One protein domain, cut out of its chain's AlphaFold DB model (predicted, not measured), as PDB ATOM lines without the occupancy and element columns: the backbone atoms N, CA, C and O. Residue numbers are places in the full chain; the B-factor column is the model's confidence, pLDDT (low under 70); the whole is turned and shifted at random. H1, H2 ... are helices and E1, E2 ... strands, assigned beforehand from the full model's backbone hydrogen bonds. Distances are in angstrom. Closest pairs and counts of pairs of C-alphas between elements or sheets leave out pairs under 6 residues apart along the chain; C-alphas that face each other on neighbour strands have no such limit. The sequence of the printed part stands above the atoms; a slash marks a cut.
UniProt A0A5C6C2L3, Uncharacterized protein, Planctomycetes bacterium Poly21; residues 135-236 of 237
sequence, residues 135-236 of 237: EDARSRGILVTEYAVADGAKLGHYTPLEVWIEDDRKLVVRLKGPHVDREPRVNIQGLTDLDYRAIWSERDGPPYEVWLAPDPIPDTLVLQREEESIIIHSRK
ATOM      1  N   GLU A 135      26.195  44.759  43.413       96.31
ATOM      2  CA  GLU A 135      27.239  44.963  44.423       96.31
ATOM      3  C   GLU A 135      26.654  45.050  45.841       96.31
ATOM      4  O   GLU A 135      27.201  44.466  46.774       96.31
ATOM      5  N   ASP A 136      25.495  45.697  46.010       94.44
ATOM      6  CA  ASP A 136      24.781  45.708  47.292       94.44
ATOM      7  C   ASP A 136      24.326  44.286  47.670       94.44
ATOM      8  O   ASP A 136      24.589  43.844  48.789       94.44
ATOM      9  N   ALA A 137      23.750  43.523  46.734       94.56
ATOM     10  CA  ALA A 137      23.349  42.131  46.966       94.56
ATOM     11  C   ALA A 137      24.542  41.226  47.338       94.56
ATOM     12  O   ALA A 137      24.447  40.418  48.268       94.56
ATOM     13  N   ARG A 138      25.685  41.397  46.658       95.50
ATOM     14  CA  ARG A 138      26.942  40.687  46.932       95.50
ATOM     15  C   ARG A 138      27.486  41.032  48.313       95.50
ATOM     16  O   ARG A 138      27.766  40.130  49.096       95.50
ATOM     17  N   SER A 139      27.566  42.321  48.649       95.38
ATOM     18  CA  SER A 139      28.061  42.788  49.954       95.38
ATOM     19  C   SER A 139      27.217  42.279  51.129       95.38
ATOM     20  O   SER A 139      27.713  42.114  52.243       95.38
ATOM     21  N   ARG A 140      25.935  41.998  50.872       92.12
ATOM     22  CA  ARG A 140      24.982  41.435  51.831       92.12
ATOM     23  C   ARG A 140      25.020  39.907  51.907       92.12
ATOM     24  O   ARG A 140      24.361  39.355  52.782       92.12
ATOM     25  N   GLY A 141      25.752  39.235  51.017       94.06
ATOM     26  CA  GLY A 141      25.834  37.774  50.961       94.06
ATOM     27  C   GLY A 141      24.538  37.092  50.518       94.06
ATOM     28  O   GLY A 141      24.309  35.945  50.886       94.06
ATOM     29  N   ILE A 142      23.681  37.798  49.772       95.06
ATOM     30  CA  ILE A 142      22.382  37.283  49.301       95.06
ATOM     31  C   ILE A 142      22.309  37.138  47.778       95.06
ATOM     32  O   ILE A 142      21.272  36.748  47.252       95.06
ATOM     33  N   LEU A 143      23.379  37.477  47.054       96.25
ATOM     34  CA  LEU A 143      23.459  37.280  45.610       96.25
ATOM     35  C   LEU A 143      23.578  35.781  45.299       96.25
ATOM     36  O   LEU A 143      24.503  35.125  45.765       96.25
ATOM     37  N   VAL A 144      22.654  35.258  44.495       96.19
ATOM     38  CA  VAL A 144      22.656  33.861  44.028       96.19
ATOM     39  C   VAL A 144      23.248  33.756  42.627       96.19
ATOM     40  O   VAL A 144      23.983  32.824  42.320       96.19
ATOM     41  N   THR A 145      22.899  34.683  41.737       96.81
ATOM     42  CA  THR A 145      23.384  34.701  40.350       96.81
ATOM     43  C   THR A 145      23.312  36.118  39.805       96.81
ATOM     44  O   THR A 145      22.316  36.808  40.000       96.81
ATOM     45  N   GLU A 146      24.341  36.536  39.079       97.69
ATOM     46  CA  GLU A 146      24.362  37.766  38.284       97.69
ATOM     47  C   GLU A 146      24.248  37.402  36.799       97.69
ATOM     48  O   GLU A 146      24.835  36.414  36.365       97.69
ATOM     49  N   TYR A 147      23.537  38.197  35.999       97.88
ATOM     50  CA  TYR A 147      23.507  38.052  34.544       97.88
ATOM     51  C   TYR A 147      24.223  39.222  33.874       97.88
ATOM     52  O   TYR A 147      24.002  40.388  34.202       97.88
ATOM     53  N   ALA A 148      25.072  38.911  32.899       96.38
ATOM     54  CA  ALA A 148      25.757  39.902  32.092       96.38
ATOM     55  C   ALA A 148      24.773  40.585  31.136       96.38
ATOM     56  O   ALA A 148      24.201  39.950  30.248       96.38
ATOM     57  N   VAL A 149      24.629  41.897  31.303       95.38
ATOM     58  CA  VAL A 149      23.921  42.780  30.378       95.38
ATOM     59  C   VAL A 149      24.959  43.502  29.522       95.38
ATOM     60  O   VAL A 149      25.944  44.010  30.052       95.38
ATOM     61  N   ALA A 150      24.766  43.524  28.203       92.31
ATOM     62  CA  ALA A 150      25.653  44.250  27.298       92.31
ATOM     63  C   ALA A 150      25.504  45.770  27.472       92.31
ATOM     64  O   ALA A 150      24.389  46.280  27.630       92.31
ATOM     65  N   ASP A 151      26.616  46.500  27.385       90.62
ATOM     66  CA  ASP A 151      26.607  47.956  27.503       90.62
ATOM     67  C   ASP A 151      25.708  48.590  26.437       90.62
ATOM     68  O   ASP A 151      25.847  48.353  25.237       90.62
ATOM     69  N   GLY A 152      24.759  49.412  26.888       88.31
ATOM     70  CA  GLY A 152      23.818  50.093  26.002       88.31
ATOM     71  C   GLY A 152      22.717  49.203  25.419       88.31
ATOM     72  O   GLY A 152      22.015  49.675  24.524       88.31
ATOM     73  N   ALA A 153      22.527  47.974  25.918       93.25
ATOM     74  CA  ALA A 153      21.416  47.109  25.522       93.25
ATOM     75  C   ALA A 153      20.068  47.849  25.604       93.25
ATOM     76  O   ALA A 153      19.752  48.517  26.594       93.25
ATOM     77  N   LYS A 154      19.272  47.746  24.541       93.75
ATOM     78  CA  LYS A 154      17.973  48.413  24.413       93.75
ATOM     79  C   LYS A 154      16.846  47.398  24.528       93.75
ATOM     80  O   LYS A 154      16.987  46.262  24.086       93.75
ATOM     81  N   LEU A 155      15.774  47.825  25.183       92.50
ATOM     82  CA  LEU A 155      14.537  47.079  25.317       92.50
ATOM     83  C   LEU A 155      13.362  48.073  25.265       92.50
ATOM     84  O   LEU A 155      12.831  48.523  26.286       92.50
ATOM     85  N   GLY A 156      13.043  48.508  24.052       90.75
ATOM     86  CA  GLY A 156      12.156  49.620  23.740       90.75
ATOM     87  C   GLY A 156      12.693  50.932  24.315       90.75
ATOM     88  O   GLY A 156      13.834  51.343  24.091       90.75
ATOM     89  N   HIS A 157      11.873  51.598  25.128       91.12
ATOM     90  CA  HIS A 157      12.267  52.820  25.839       91.12
ATOM     91  C   HIS A 157      13.142  52.576  27.079       91.12
ATOM     92  O   HIS A 157      13.528  53.539  27.749       91.12
ATOM     93  N   TYR A 158      13.454  51.316  27.390       93.56
ATOM     94  CA  TYR A 158      14.256  50.936  28.543       93.56
ATOM     95  C   TYR A 158      15.661  50.487  28.146       93.56
ATOM     96  O   TYR A 158      15.922  49.994  27.050       93.56
ATOM     97  N   THR A 159      16.590  50.662  29.075       95.38
ATOM     98  CA  THR A 159      17.950  50.129  29.005       95.38
ATOM     99  C   THR A 159      18.178  49.321  30.274       95.38
ATOM    100  O   THR A 159      18.244  49.922  31.352       95.38
ATOM    101  N   PRO A 160      18.241  47.983  30.199       96.00
ATOM    102  CA  PRO A 160      18.621  47.165  31.339       96.00
ATOM    103  C   PRO A 160      20.027  47.538  31.804       96.00
ATOM    104  O   PRO A 160      20.925  47.732  30.990       96.00
ATOM    105  N   LEU A 161      20.189  47.710  33.113       95.75
ATOM    106  CA  LEU A 161      21.462  48.076  33.733       95.75
ATOM    107  C   LEU A 161      22.090  46.863  34.409       95.75
ATOM    108  O   LEU A 161      23.254  46.560  34.189       95.75
ATOM    109  N   GLU A 162      21.303  46.174  35.228       96.88
ATOM    110  CA  GLU A 162      21.743  45.040  36.032       96.88
ATOM    111  C   GLU A 162      20.592  44.045  36.161       96.88
ATOM    112  O   GLU A 162      19.428  44.441  36.287       96.88
ATOM    113  N   VAL A 163      20.919  42.754  36.144       97.62
ATOM    114  CA  VAL A 163      19.958  41.669  36.352       97.62
ATOM    115  C   VAL A 163      20.587  40.627  37.258       97.62
ATOM    116  O   VAL A 163      21.689  40.151  36.985       97.62
ATOM    117  N   TRP A 164      19.902  40.271  38.338       97.75
ATOM    118  CA  TRP A 164      20.415  39.305  39.303       97.75
ATOM    119  C   TRP A 164      19.303  38.542  40.005       97.75
ATOM    120  O   TRP A 164      18.140  38.935  39.978       97.75
ATOM    121  N   ILE A 165      19.676  37.439  40.639       97.06
ATOM    122  CA  ILE A 165      18.818  36.664  41.525       97.06
ATOM    123  C   ILE A 165      19.354  36.811  42.944       97.06
ATOM    124  O   ILE A 165      20.541  36.591  43.188       97.06
ATOM    125  N   GLU A 166      18.476  37.188  43.865       96.00
ATOM    126  CA  GLU A 166      18.739  37.198  45.304       96.00
ATOM    127  C   GLU A 166      18.268  35.898  45.967       96.00
ATOM    128  O   GLU A 166      17.576  35.067  45.360       96.00
ATOM    129  N   ASP A 167      18.592  35.761  47.253       89.81
ATOM    130  CA  ASP A 167      17.926  34.831  48.153       89.81
ATOM    131  C   ASP A 167      16.388  34.957  48.073       89.81
ATOM    132  O   ASP A 167      15.814  35.911  47.536       89.81
ATOM    133  N   ASP A 168      15.686  33.907  48.496       90.19
ATOM    134  CA  ASP A 168      14.235  33.763  48.299       90.19
ATOM    135  C   ASP A 168      13.770  33.781  46.826       90.19
ATOM    136  O   ASP A 168      12.584  33.984  46.549       90.19
ATOM    137  N   ARG A 169      14.678  33.526  45.870       93.12
ATOM    138  CA  ARG A 169      14.382  33.435  44.427       93.12
ATOM    139  C   ARG A 169      13.792  34.723  43.852       93.12
ATOM    140  O   ARG A 169      12.903  34.674  43.000       93.12
ATOM    141  N   LYS A 170      14.280  35.883  44.288       95.19
ATOM    142  CA  LYS A 170      13.889  37.168  43.695       95.19
ATOM    143  C   LYS A 170      14.782  37.471  42.504       95.19
ATOM    144  O   LYS A 170      15.946  37.804  42.680       95.19
ATOM    145  N   LEU A 171      14.230  37.367  41.304       97.06
ATOM    146  CA  LEU A 171      14.864  37.849  40.084       97.06
ATOM    147  C   LEU A 171      14.579  39.343  39.943       97.06
ATOM    148  O   LEU A 171      13.428  39.752  39.802       97.06
ATOM    149  N   VAL A 172      15.626  40.150  40.005       96.50
ATOM    150  CA  VAL A 172      15.553  41.607  39.992       96.50
ATOM    151  C   VAL A 172      16.119  42.116  38.681       96.50
ATOM    152  O   VAL A 172      17.216  41.733  38.274       96.50
ATOM    153  N   VAL A 173      15.372  42.998  38.024       96.62
ATOM    154  CA  VAL A 173      15.808  43.700  36.820       96.62
ATOM    155  C   VAL A 173      15.829  45.191  37.119       96.62
ATOM    156  O   VAL A 173      14.789  45.807  37.354       96.62
ATOM    157  N   ARG A 174      17.024  45.776  37.104       95.62
ATOM    158  CA  ARG A 174      17.240  47.215  37.246       95.62
ATOM    159  C   ARG A 174      17.309  47.844  35.865       95.62
ATOM    160  O   ARG A 174      18.123  47.452  35.031       95.62
ATOM    161  N   LEU A 175      16.468  48.840  35.629       94.44
ATOM    162  CA  LEU A 175      16.297  49.469  34.325       94.44
ATOM    163  C   LEU A 175      16.656  50.955  34.388       94.44
ATOM    164  O   LEU A 175      16.584  51.598  35.428       94.44
ATOM    165  N   LYS A 176      16.974  51.534  33.235       93.44
ATOM    166  CA  LYS A 176      16.958  52.977  32.994       93.44
ATOM    167  C   LYS A 176      15.832  53.287  32.017       93.44
ATOM    168  O   LYS A 176      15.792  52.705  30.939       93.44
ATOM    169  N   GLY A 177      14.939  54.203  32.380       91.12
ATOM    170  CA  GLY A 177      13.809  54.602  31.543       91.12
ATOM    171  C   GLY A 177      12.669  55.221  32.358       91.12
ATOM    172  O   GLY A 177      12.865  55.528  33.535       91.12
ATOM    173  N   PRO A 178      11.492  55.423  31.747       88.69
ATOM    174  CA  PRO A 178      10.330  56.015  32.408       88.69
ATOM    175  C   PRO A 178       9.810  55.217  33.618       88.69
ATOM    176  O   PRO A 178       9.890  53.989  33.680       88.69
ATOM    177  N   HIS A 179       9.192  55.905  34.578       84.94
ATOM    178  CA  HIS A 179       8.457  55.249  35.660       84.94
ATOM    179  C   HIS A 179       7.001  55.040  35.229       84.94
ATOM    180  O   HIS A 179       6.315  55.994  34.867       84.94
ATOM    181  N   VAL A 180       6.537  53.790  35.255       78.31
ATOM    182  CA  VAL A 180       5.151  53.395  34.986       78.31
ATOM    183  C   VAL A 180       4.658  52.477  36.107       78.31
ATOM    184  O   VAL A 180       5.347  51.541  36.495       78.31
ATOM    185  N   ASP A 181       3.472  52.733  36.652       71.00
ATOM    186  CA  ASP A 181       3.018  52.042  37.876       71.00
ATOM    187  C   ASP A 181       2.047  50.881  37.618       71.00
ATOM    188  O   ASP A 181       1.544  50.275  38.561       71.00
ATOM    189  N   ARG A 182       1.701  50.610  36.353       71.56
ATOM    190  CA  ARG A 182       0.542  49.762  36.016       71.56
ATOM    191  C   ARG A 182       0.875  48.459  35.306       71.56
ATOM    192  O   ARG A 182       0.067  47.541  35.379       71.56
ATOM    193  N   GLU A 183       2.015  48.382  34.632       79.62
ATOM    194  CA  GLU A 183       2.392  47.233  33.807       79.62
ATOM    195  C   GLU A 183       3.879  46.920  33.992       79.62
ATOM    196  O   GLU A 183       4.669  47.862  34.146       79.62
ATOM    197  N   PRO A 184       4.277  45.637  33.929       85.81
ATOM    198  CA  PRO A 184       5.684  45.272  33.930       85.81
ATOM    199  C   PRO A 184       6.413  45.912  32.748       85.81
ATOM    200  O   PRO A 184       5.981  45.819  31.598       85.81
ATOM    201  N   ARG A 185       7.541  46.574  33.016       90.00
ATOM    202  CA  ARG A 185       8.355  47.251  31.987       90.00
ATOM    203  C   ARG A 185       9.159  46.289  31.123       90.00
ATOM    204  O   ARG A 185       9.569  46.650  30.026       90.00
ATOM    205  N   VAL A 186       9.389  45.085  31.628       92.81
ATOM    206  CA  VAL A 186      10.143  44.010  30.986       92.81
ATOM    207  C   VAL A 186       9.439  42.706  31.293       92.81
ATOM    208  O   VAL A 186       9.119  42.464  32.445       92.81
ATOM    209  N   ASN A 187       9.226  41.872  30.289       94.38
ATOM    210  CA  ASN A 187       8.786  40.497  30.462       94.38
ATOM    211  C   ASN A 187       9.999  39.574  30.391       94.38
ATOM    212  O   ASN A 187      10.988  39.879  29.722       94.38
ATOM    213  N   ILE A 188       9.920  38.435  31.065       95.81
ATOM    214  CA  ILE A 188      10.970  37.419  31.042       95.81
ATOM    215  C   ILE A 188      10.385  36.189  30.369       95.81
ATOM    216  O   ILE A 188       9.364  35.664  30.812       95.81
ATOM    217  N   GLN A 189      11.003  35.743  29.278       95.12
ATOM    218  CA  GLN A 189      10.492  34.602  28.529       95.12
ATOM    219  C   GLN A 189      10.410  33.364  29.429       95.12
ATOM    220  O   GLN A 189      11.378  32.995  30.092       95.12
ATOM    221  N   GLY A 190       9.244  32.716  29.434       92.56
ATOM    222  CA  GLY A 190       8.967  31.553  30.281       92.56
ATOM    223  C   GLY A 190       8.408  31.890  31.665       92.56
ATOM    224  O   GLY A 190       7.963  30.975  32.351       92.56
ATOM    225  N   LEU A 191       8.369  33.169  32.054       94.81
ATOM    226  CA  LEU A 191       7.644  33.639  33.233       94.81
ATOM    227  C   LEU A 191       6.303  34.261  32.841       94.81
ATOM    228  O   LEU A 191       6.119  34.762  31.730       94.81
ATOM    229  N   THR A 192       5.358  34.209  33.772       92.62
ATOM    230  CA  THR A 192       3.998  34.727  33.608       92.62
ATOM    231  C   THR A 192       3.719  35.863  34.590       92.62
ATOM    232  O   THR A 192       4.464  36.074  35.545       92.62
ATOM    233  N   ASP A 193       2.585  36.547  34.433       88.94
ATOM    234  CA  ASP A 193       2.129  37.570  35.387       88.94
ATOM    235  C   ASP A 193       1.969  37.029  36.823       88.94
ATOM    236  O   ASP A 193       2.011  37.790  37.786       88.94
ATOM    237  N   LEU A 194       1.809  35.709  37.001       91.00
ATOM    238  CA  LEU A 194       1.757  35.075  38.326       91.00
ATOM    239  C   LEU A 194       3.123  35.022  39.016       91.00
ATOM    240  O   LEU A 194       3.191  34.884  40.241       91.00
ATOM    241  N   ASP A 195       4.202  35.119  38.246       93.81
ATOM    242  CA  ASP A 195       5.579  35.151  38.732       93.81
ATOM    243  C   ASP A 195       6.016  36.575  39.057       93.81
ATOM    244  O   ASP A 195       6.973  36.783  39.800       93.81
ATOM    245  N   TYR A 196       5.270  37.563  38.576       91.50
ATOM    246  CA  TYR A 196       5.491  38.955  38.899       91.50
ATOM    247  C   TYR A 196       5.241  39.243  40.383       91.50
ATOM    248  O   TYR A 196       4.315  38.705  41.005       91.50
ATOM    249  N   ARG A 197       6.093  40.073  40.991       90.81
ATOM    250  CA  ARG A 197       6.023  40.365  42.431       90.81
ATOM    251  C   ARG A 197       5.820  41.834  42.713       90.81
ATOM    252  O   ARG A 197       4.928  42.169  43.490       90.81
ATOM    253  N   ALA A 198       6.652  42.698  42.143       88.44
ATOM    254  CA  ALA A 198       6.594  44.114  42.466       88.44
ATOM    255  C   ALA A 198       7.349  44.990  41.470       88.44
ATOM    256  O   ALA A 198       8.356  44.580  40.894       88.44
ATOM    257  N   ILE A 199       6.907  46.244  41.420       88.06
ATOM    258  CA  ILE A 199       7.684  47.394  40.958       88.06
ATOM    259  C   ILE A 199       8.117  48.152  42.192       88.06
ATOM    260  O   ILE A 199       7.322  48.350  43.115       88.06
ATOM    261  N   TRP A 200       9.338  48.660  42.175       85.88
ATOM    262  CA  TRP A 200       9.686  49.755  43.061       85.88
ATOM    263  C   TRP A 200      10.728  50.657  42.413       85.88
ATOM    264  O   TRP A 200      11.426  50.283  41.475       85.88
ATOM    265  N   SER A 201      10.807  51.883  42.904       82.56
ATOM    266  CA  SER A 201      11.847  52.832  42.540       82.56
ATOM    267  C   SER A 201      12.063  53.800  43.686       82.56
ATOM    268  O   SER A 201      11.137  54.099  44.445       82.56
ATOM    269  N   GLU A 202      13.276  54.324  43.804       80.50
ATOM    270  CA  GLU A 202      13.501  55.509  44.629       80.50
ATOM    271  C   GLU A 202      12.925  56.750  43.930       80.50
ATOM    272  O   GLU A 202      12.675  56.720  42.726       80.50
ATOM    273  N   ARG A 203      12.707  57.841  44.680       75.94
ATOM    274  CA  ARG A 203      12.064  59.078  44.186       75.94
ATOM    275  C   ARG A 203      12.688  59.609  42.887       75.94
ATOM    276  O   ARG A 203      11.951  60.088  42.039       75.94
ATOM    277  N   ASP A 204      14.003  59.463  42.746       79.50
ATOM    278  CA  ASP A 204      14.788  59.893  41.583       79.50
ATOM    279  C   ASP A 204      15.757  58.782  41.119       79.50
ATOM    280  O   ASP A 204      16.791  59.043  40.502       79.50
ATOM    281  N   GLY A 205      15.464  57.531  41.488       85.00
ATOM    282  CA  GLY A 205      16.307  56.373  41.188       85.00
ATOM    283  C   GLY A 205      15.841  55.606  39.950       85.00
ATOM    284  O   GLY A 205      14.787  55.902  39.397       85.00
ATOM    285  N   PRO A 206      16.591  54.584  39.515       90.44
ATOM    286  CA  PRO A 206      16.142  53.714  38.435       90.44
ATOM    287  C   PRO A 206      14.879  52.928  38.836       90.44
ATOM    288  O   PRO A 206      14.675  52.648  40.023       90.44
ATOM    289  N   PRO A 207      14.023  52.551  37.872       91.94
ATOM    290  CA  PRO A 207      12.972  51.572  38.106       91.94
ATOM    291  C   PRO A 207      13.527  50.151  38.268       91.94
ATOM    292  O   PRO A 207      14.427  49.731  37.535       91.94
ATOM    293  N   TYR A 208      12.936  49.410  39.204       92.88
ATOM    294  CA  TYR A 208      13.217  48.004  39.472       92.88
ATOM    295  C   TYR A 208      11.965  47.164  39.251       92.88
ATOM    296  O   TYR A 208      10.862  47.544  39.651       92.88
ATOM    297  N   GLU A 209      12.171  45.996  38.661       93.31
ATOM    298  CA  GLU A 209      11.154  44.976  38.435       93.31
ATOM    299  C   GLU A 209      11.572  43.712  39.181       93.31
ATOM    300  O   GLU A 209      12.713  43.266  39.055       93.31
ATOM    301  N   VAL A 210      10.662  43.145  39.971       94.06
ATOM    302  CA  VAL A 210      10.925  41.943  40.765       94.06
ATOM    303  C   VAL A 210      10.008  40.818  40.314       94.06
ATOM    304  O   VAL A 210       8.780  40.938  40.342       94.06
ATOM    305  N   TRP A 211      10.631  39.702  39.961       96.06
ATOM    306  CA  TRP A 211      10.024  38.466  39.492       96.06
ATOM    307  C   TRP A 211      10.404  37.312  40.419       96.06
ATOM    308  O   TRP A 211      11.412  37.358  41.125       96.06
ATOM    309  N   LEU A 212       9.612  36.246  40.408       96.12
ATOM    310  CA  LEU A 212      10.029  34.956  40.937       96.12
ATOM    311  C   LEU A 212      10.988  34.304  39.932       96.12
ATOM    312  O   LEU A 212      10.621  34.076  38.783       96.12
ATOM    313  N   ALA A 213      12.211  34.002  40.359       95.56
ATOM    314  CA  ALA A 213      13.209  33.356  39.511       95.56
ATOM    315  C   ALA A 213      12.753  31.944  39.089       95.56
ATOM    316  O   ALA A 213      12.146  31.252  39.916       95.56
ATOM    317  N   PRO A 214      13.075  31.473  37.867       93.75
ATOM    318  CA  PRO A 214      12.815  30.094  37.454       93.75
ATOM    319  C   PRO A 214      13.555  29.066  38.328       93.75
ATOM    320  O   PRO A 214      14.523  29.397  39.012       93.75
ATOM    321  N   ASP A 215      13.080  27.819  38.315       91.88
ATOM    322  CA  ASP A 215      13.722  26.689  38.997       91.88
ATOM    323  C   ASP A 215      13.660  25.436  38.115       91.88
ATOM    324  O   ASP A 215      12.554  24.984  37.797       91.88
ATOM    325  N   PRO A 216      14.816  24.908  37.677       93.69
ATOM    326  CA  PRO A 216      16.173  25.352  38.036       93.69
ATOM    327  C   PRO A 216      16.516  26.765  37.523       93.69
ATOM    328  O   PRO A 216      15.917  27.244  36.558       93.69
ATOM    329  N   ILE A 217      17.472  27.434  38.182       94.94
ATOM    330  CA  ILE A 217      17.988  28.736  37.731       94.94
ATOM    331  C   ILE A 217      18.685  28.528  36.375       94.94
ATOM    332  O   ILE A 217      19.589  27.695  36.297       94.94
ATOM    333  N   PRO A 218      18.271  29.233  35.309       95.06
ATOM    334  CA  PRO A 218      18.823  29.017  33.981       95.06
ATOM    335  C   PRO A 218      20.129  29.796  33.776       95.06
ATOM    336  O   PRO A 218      20.267  30.925  34.230       95.06
ATOM    337  N   ASP A 219      21.045  29.249  32.974       96.62
ATOM    338  CA  ASP A 219      22.262  29.965  32.542       96.62
ATOM    339  C   ASP A 219      21.950  31.156  31.614       96.62
ATOM    340  O   ASP A 219      22.799  32.011  31.360       96.62
ATOM    341  N   THR A 220      20.736  31.213  31.060       96.94
ATOM    342  CA  THR A 220      20.306  32.244  30.110       96.94
ATOM    343  C   THR A 220      18.907  32.740  30.420       96.94
ATOM    344  O   THR A 220      18.001  31.939  30.646       96.94
ATOM    345  N   LEU A 221      18.708  34.052  30.326       97.44
ATOM    346  CA  LEU A 221      17.393  34.685  30.374       97.44
ATOM    347  C   LEU A 221      17.152  35.473  29.090       97.44
ATOM    348  O   LEU A 221      18.078  36.044  28.516       97.44
ATOM    349  N   VAL A 222      15.892  35.535  28.664       97.50
ATOM    350  CA  VAL A 222      15.469  36.395  27.557       97.50
ATOM    351  C   VAL A 222      14.547  37.463  28.117       97.50
ATOM    352  O   VAL A 222      13.456  37.159  28.602       97.50
ATOM    353  N   LEU A 223      15.005  38.710  28.071       97.19
ATOM    354  CA  LEU A 223      14.209  39.874  28.438       97.19
ATOM    355  C   LEU A 223      13.473  40.379  27.202       97.19
ATOM    356  O   LEU A 223      14.062  40.445  26.124       97.19
ATOM    357  N   GLN A 224      12.202  40.736  27.351       95.50
ATOM    358  CA  GLN A 224      11.325  41.122  26.250       95.50
ATOM    359  C   GLN A 224      10.531  42.381  26.592       95.50
ATOM    360  O   GLN A 224      10.023  42.530  27.703       95.50
ATOM    361  N   ARG A 225      10.375  43.274  25.619       93.38
ATOM    362  CA  ARG A 225       9.413  44.377  25.668       93.38
ATOM    363  C   ARG A 225       8.964  44.668  24.252       93.38
ATOM    364  O   ARG A 225       9.800  44.933  23.398       93.38
ATOM    365  N   GLU A 226       7.652  44.685  24.036       88.69
ATOM    366  CA  GLU A 226       7.082  44.944  22.709       88.69
ATOM    367  C   GLU A 226       7.678  43.962  21.681       88.69
ATOM    368  O   GLU A 226       7.563  42.753  21.880       88.69
ATOM    369  N   GLU A 227       8.319  44.452  20.620       90.31
ATOM    370  CA  GLU A 227       8.966  43.625  19.589       90.31
ATOM    371  C   GLU A 227      10.468  43.399  19.849       90.31
ATOM    372  O   GLU A 227      11.123  42.653  19.122       90.31
ATOM    373  N   GLU A 228      11.029  44.018  20.893       93.81
ATOM    374  CA  GLU A 228      12.445  43.912  21.233       93.81
ATOM    375  C   GLU A 228      12.699  42.802  22.256       93.81
ATOM    376  O   GLU A 228      11.955  42.605  23.224       93.81
ATOM    377  N   SER A 229      13.806  42.087  22.062       95.56
ATOM    378  CA  SER A 229      14.280  41.092  23.013       95.56
ATOM    379  C   SER A 229      15.797  41.089  23.101       95.56
ATOM    380  O   SER A 229      16.489  41.328  22.110       95.56
ATOM    381  N   ILE A 230      16.310  40.803  24.294       96.81
ATOM    382  CA  ILE A 230      17.739  40.604  24.526       96.81
ATOM    383  C   ILE A 230      17.958  39.312  25.300       96.81
ATOM    384  O   ILE A 230      17.190  38.973  26.202       96.81
ATOM    385  N   ILE A 231      19.023  38.599  24.948       97.00
ATOM    386  CA  ILE A 231      19.458  37.393  25.649       97.00
ATOM    387  C   ILE A 231      20.606  37.792  26.568       97.00
ATOM    388  O   ILE A 231      21.567  38.425  26.130       97.00
ATOM    389  N   ILE A 232      20.495  37.431  27.840       97.44
ATOM    390  CA  ILE A 232      21.515  37.672  28.858       97.44
ATOM    391  C   ILE A 232      21.970  36.340  29.440       97.44
ATOM    392  O   ILE A 232      21.186  35.397  29.564       97.44
ATOM    393  N   HIS A 233      23.245  36.270  29.798       97.31
ATOM    394  CA  HIS A 233      23.889  35.044  30.259       97.31
ATOM    395  C   HIS A 233      24.324  35.201  31.710       97.31
ATOM    396  O   HIS A 233      24.824  36.261  32.087       97.31
ATOM    397  N   SER A 234      24.163  34.156  32.517       96.06
ATOM    398  CA  SER A 234      24.686  34.117  33.877       96.06
ATOM    399  C   SER A 234      26.195  34.357  33.844       96.06
ATOM    400  O   SER A 234      26.917  33.697  33.085       96.06
ATOM    401  N   ARG A 235      26.694  35.273  34.671       92.50
ATOM    402  CA  ARG A 235      28.123  35.375  34.943       92.50
ATOM    403  C   ARG A 235      28.510  34.176  35.791       92.50
ATOM    404  O   ARG A 235      27.972  33.985  36.877       92.50
ATOM    405  N   LYS A 236      29.407  33.350  35.261       79.38
ATOM    406  CA  LYS A 236      30.044  32.295  36.043       79.38
ATOM    407  C   LYS A 236      31.106  32.965  36.914       79.38
ATOM    408  O   LYS A 236      31.909  33.727  36.375       79.38
TER     409      LYS A 236
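AT A GLANCE: This is residues 135 to 236 of the 237 residues of an uncharacterized protein of Planctomycetes bacterium Poly21 (UniProt A0A5C6C2L3). A single sheet of seven strands, strongly twisted, curls round like part of a barrel; it stays open between its edge strands E4 and E6, and the long link of residues 177 to 195 runs along that open side, with residues 187 to 188 paired to E6. The short helix H1 packs on the sheet near the beginning of E1. The 102 printed residues hold, along the chain, H1 and then E1 to E7; the sheet's order is E4 E5 E3 E2 E1 E7 E6, all antiparallel, and the class is mostly strand. The whole is compact and rounded, with a radius of gyration of the C-alphas of 12.6 A and spans of 30 by 30 by 29 A.

IN THESE COORDINATES: In the sheet, E2 is residues 159 to 166, 20.8 A long from first to last C-alpha, and E3 is residues 170 to 176, 19.3 A. E1 is residues 143 to 148, 14.0 A. E4, residues 196 to 201, spans 15.7 A and E5, residues 207 to 212, spans 17.1 A. E6, residues 220 to 225, spans 16.9 A and E7, residues 228 to 234, spans 20.1 A, ending with C-alpha 234 at (24.686, 34.117, 33.877). H1 is residues 135 to 139, 6.0 A, beginning with C-alpha 135 at (27.239, 44.963, 44.423).

HOW THE PARTS SIT: E1, E2 and E3 form a meander, each strand the antiparallel neighbour of the one before. In the hairpin of E2 and E3, N 161 and O 174 are 2.8 A apart, and in that of E1 and E2, N 147 and O 163 are 2.9 A apart. Beyond E3 comes E5, with N 173 and O 209 at 2.9 A, and then E4, with N 208 and O 200 at 2.9 A. On the other side, E1 pairs with E7 over its residues 147 to 148, with N 148 and O 233 at 2.8 A, while its residues 143 to 147 pair with E2. E6 and E7 are a hairpin, with N 223 and O 230 at 2.9 A. The edge strands E4 and E6 are apart. H1 is on the sheet at a height of 9.1 A and only just over E1, where 3 of its 5 C-alphas fall; the closest C-alphas, of Ala 137 and Leu 143, are 5.0 A apart. Every O i to N i+4 pair in H1 is within hydrogen-bond range.

THE WHOLE: The C-alphas of Gly 141 and Glu 227, the two farthest apart, are 36.1 A from each other. The printed part has no cut. The link from E3 to E4, 19 residues, is long. The mean pLDDT of the printed part is 92.3, and no printed residue is under 70.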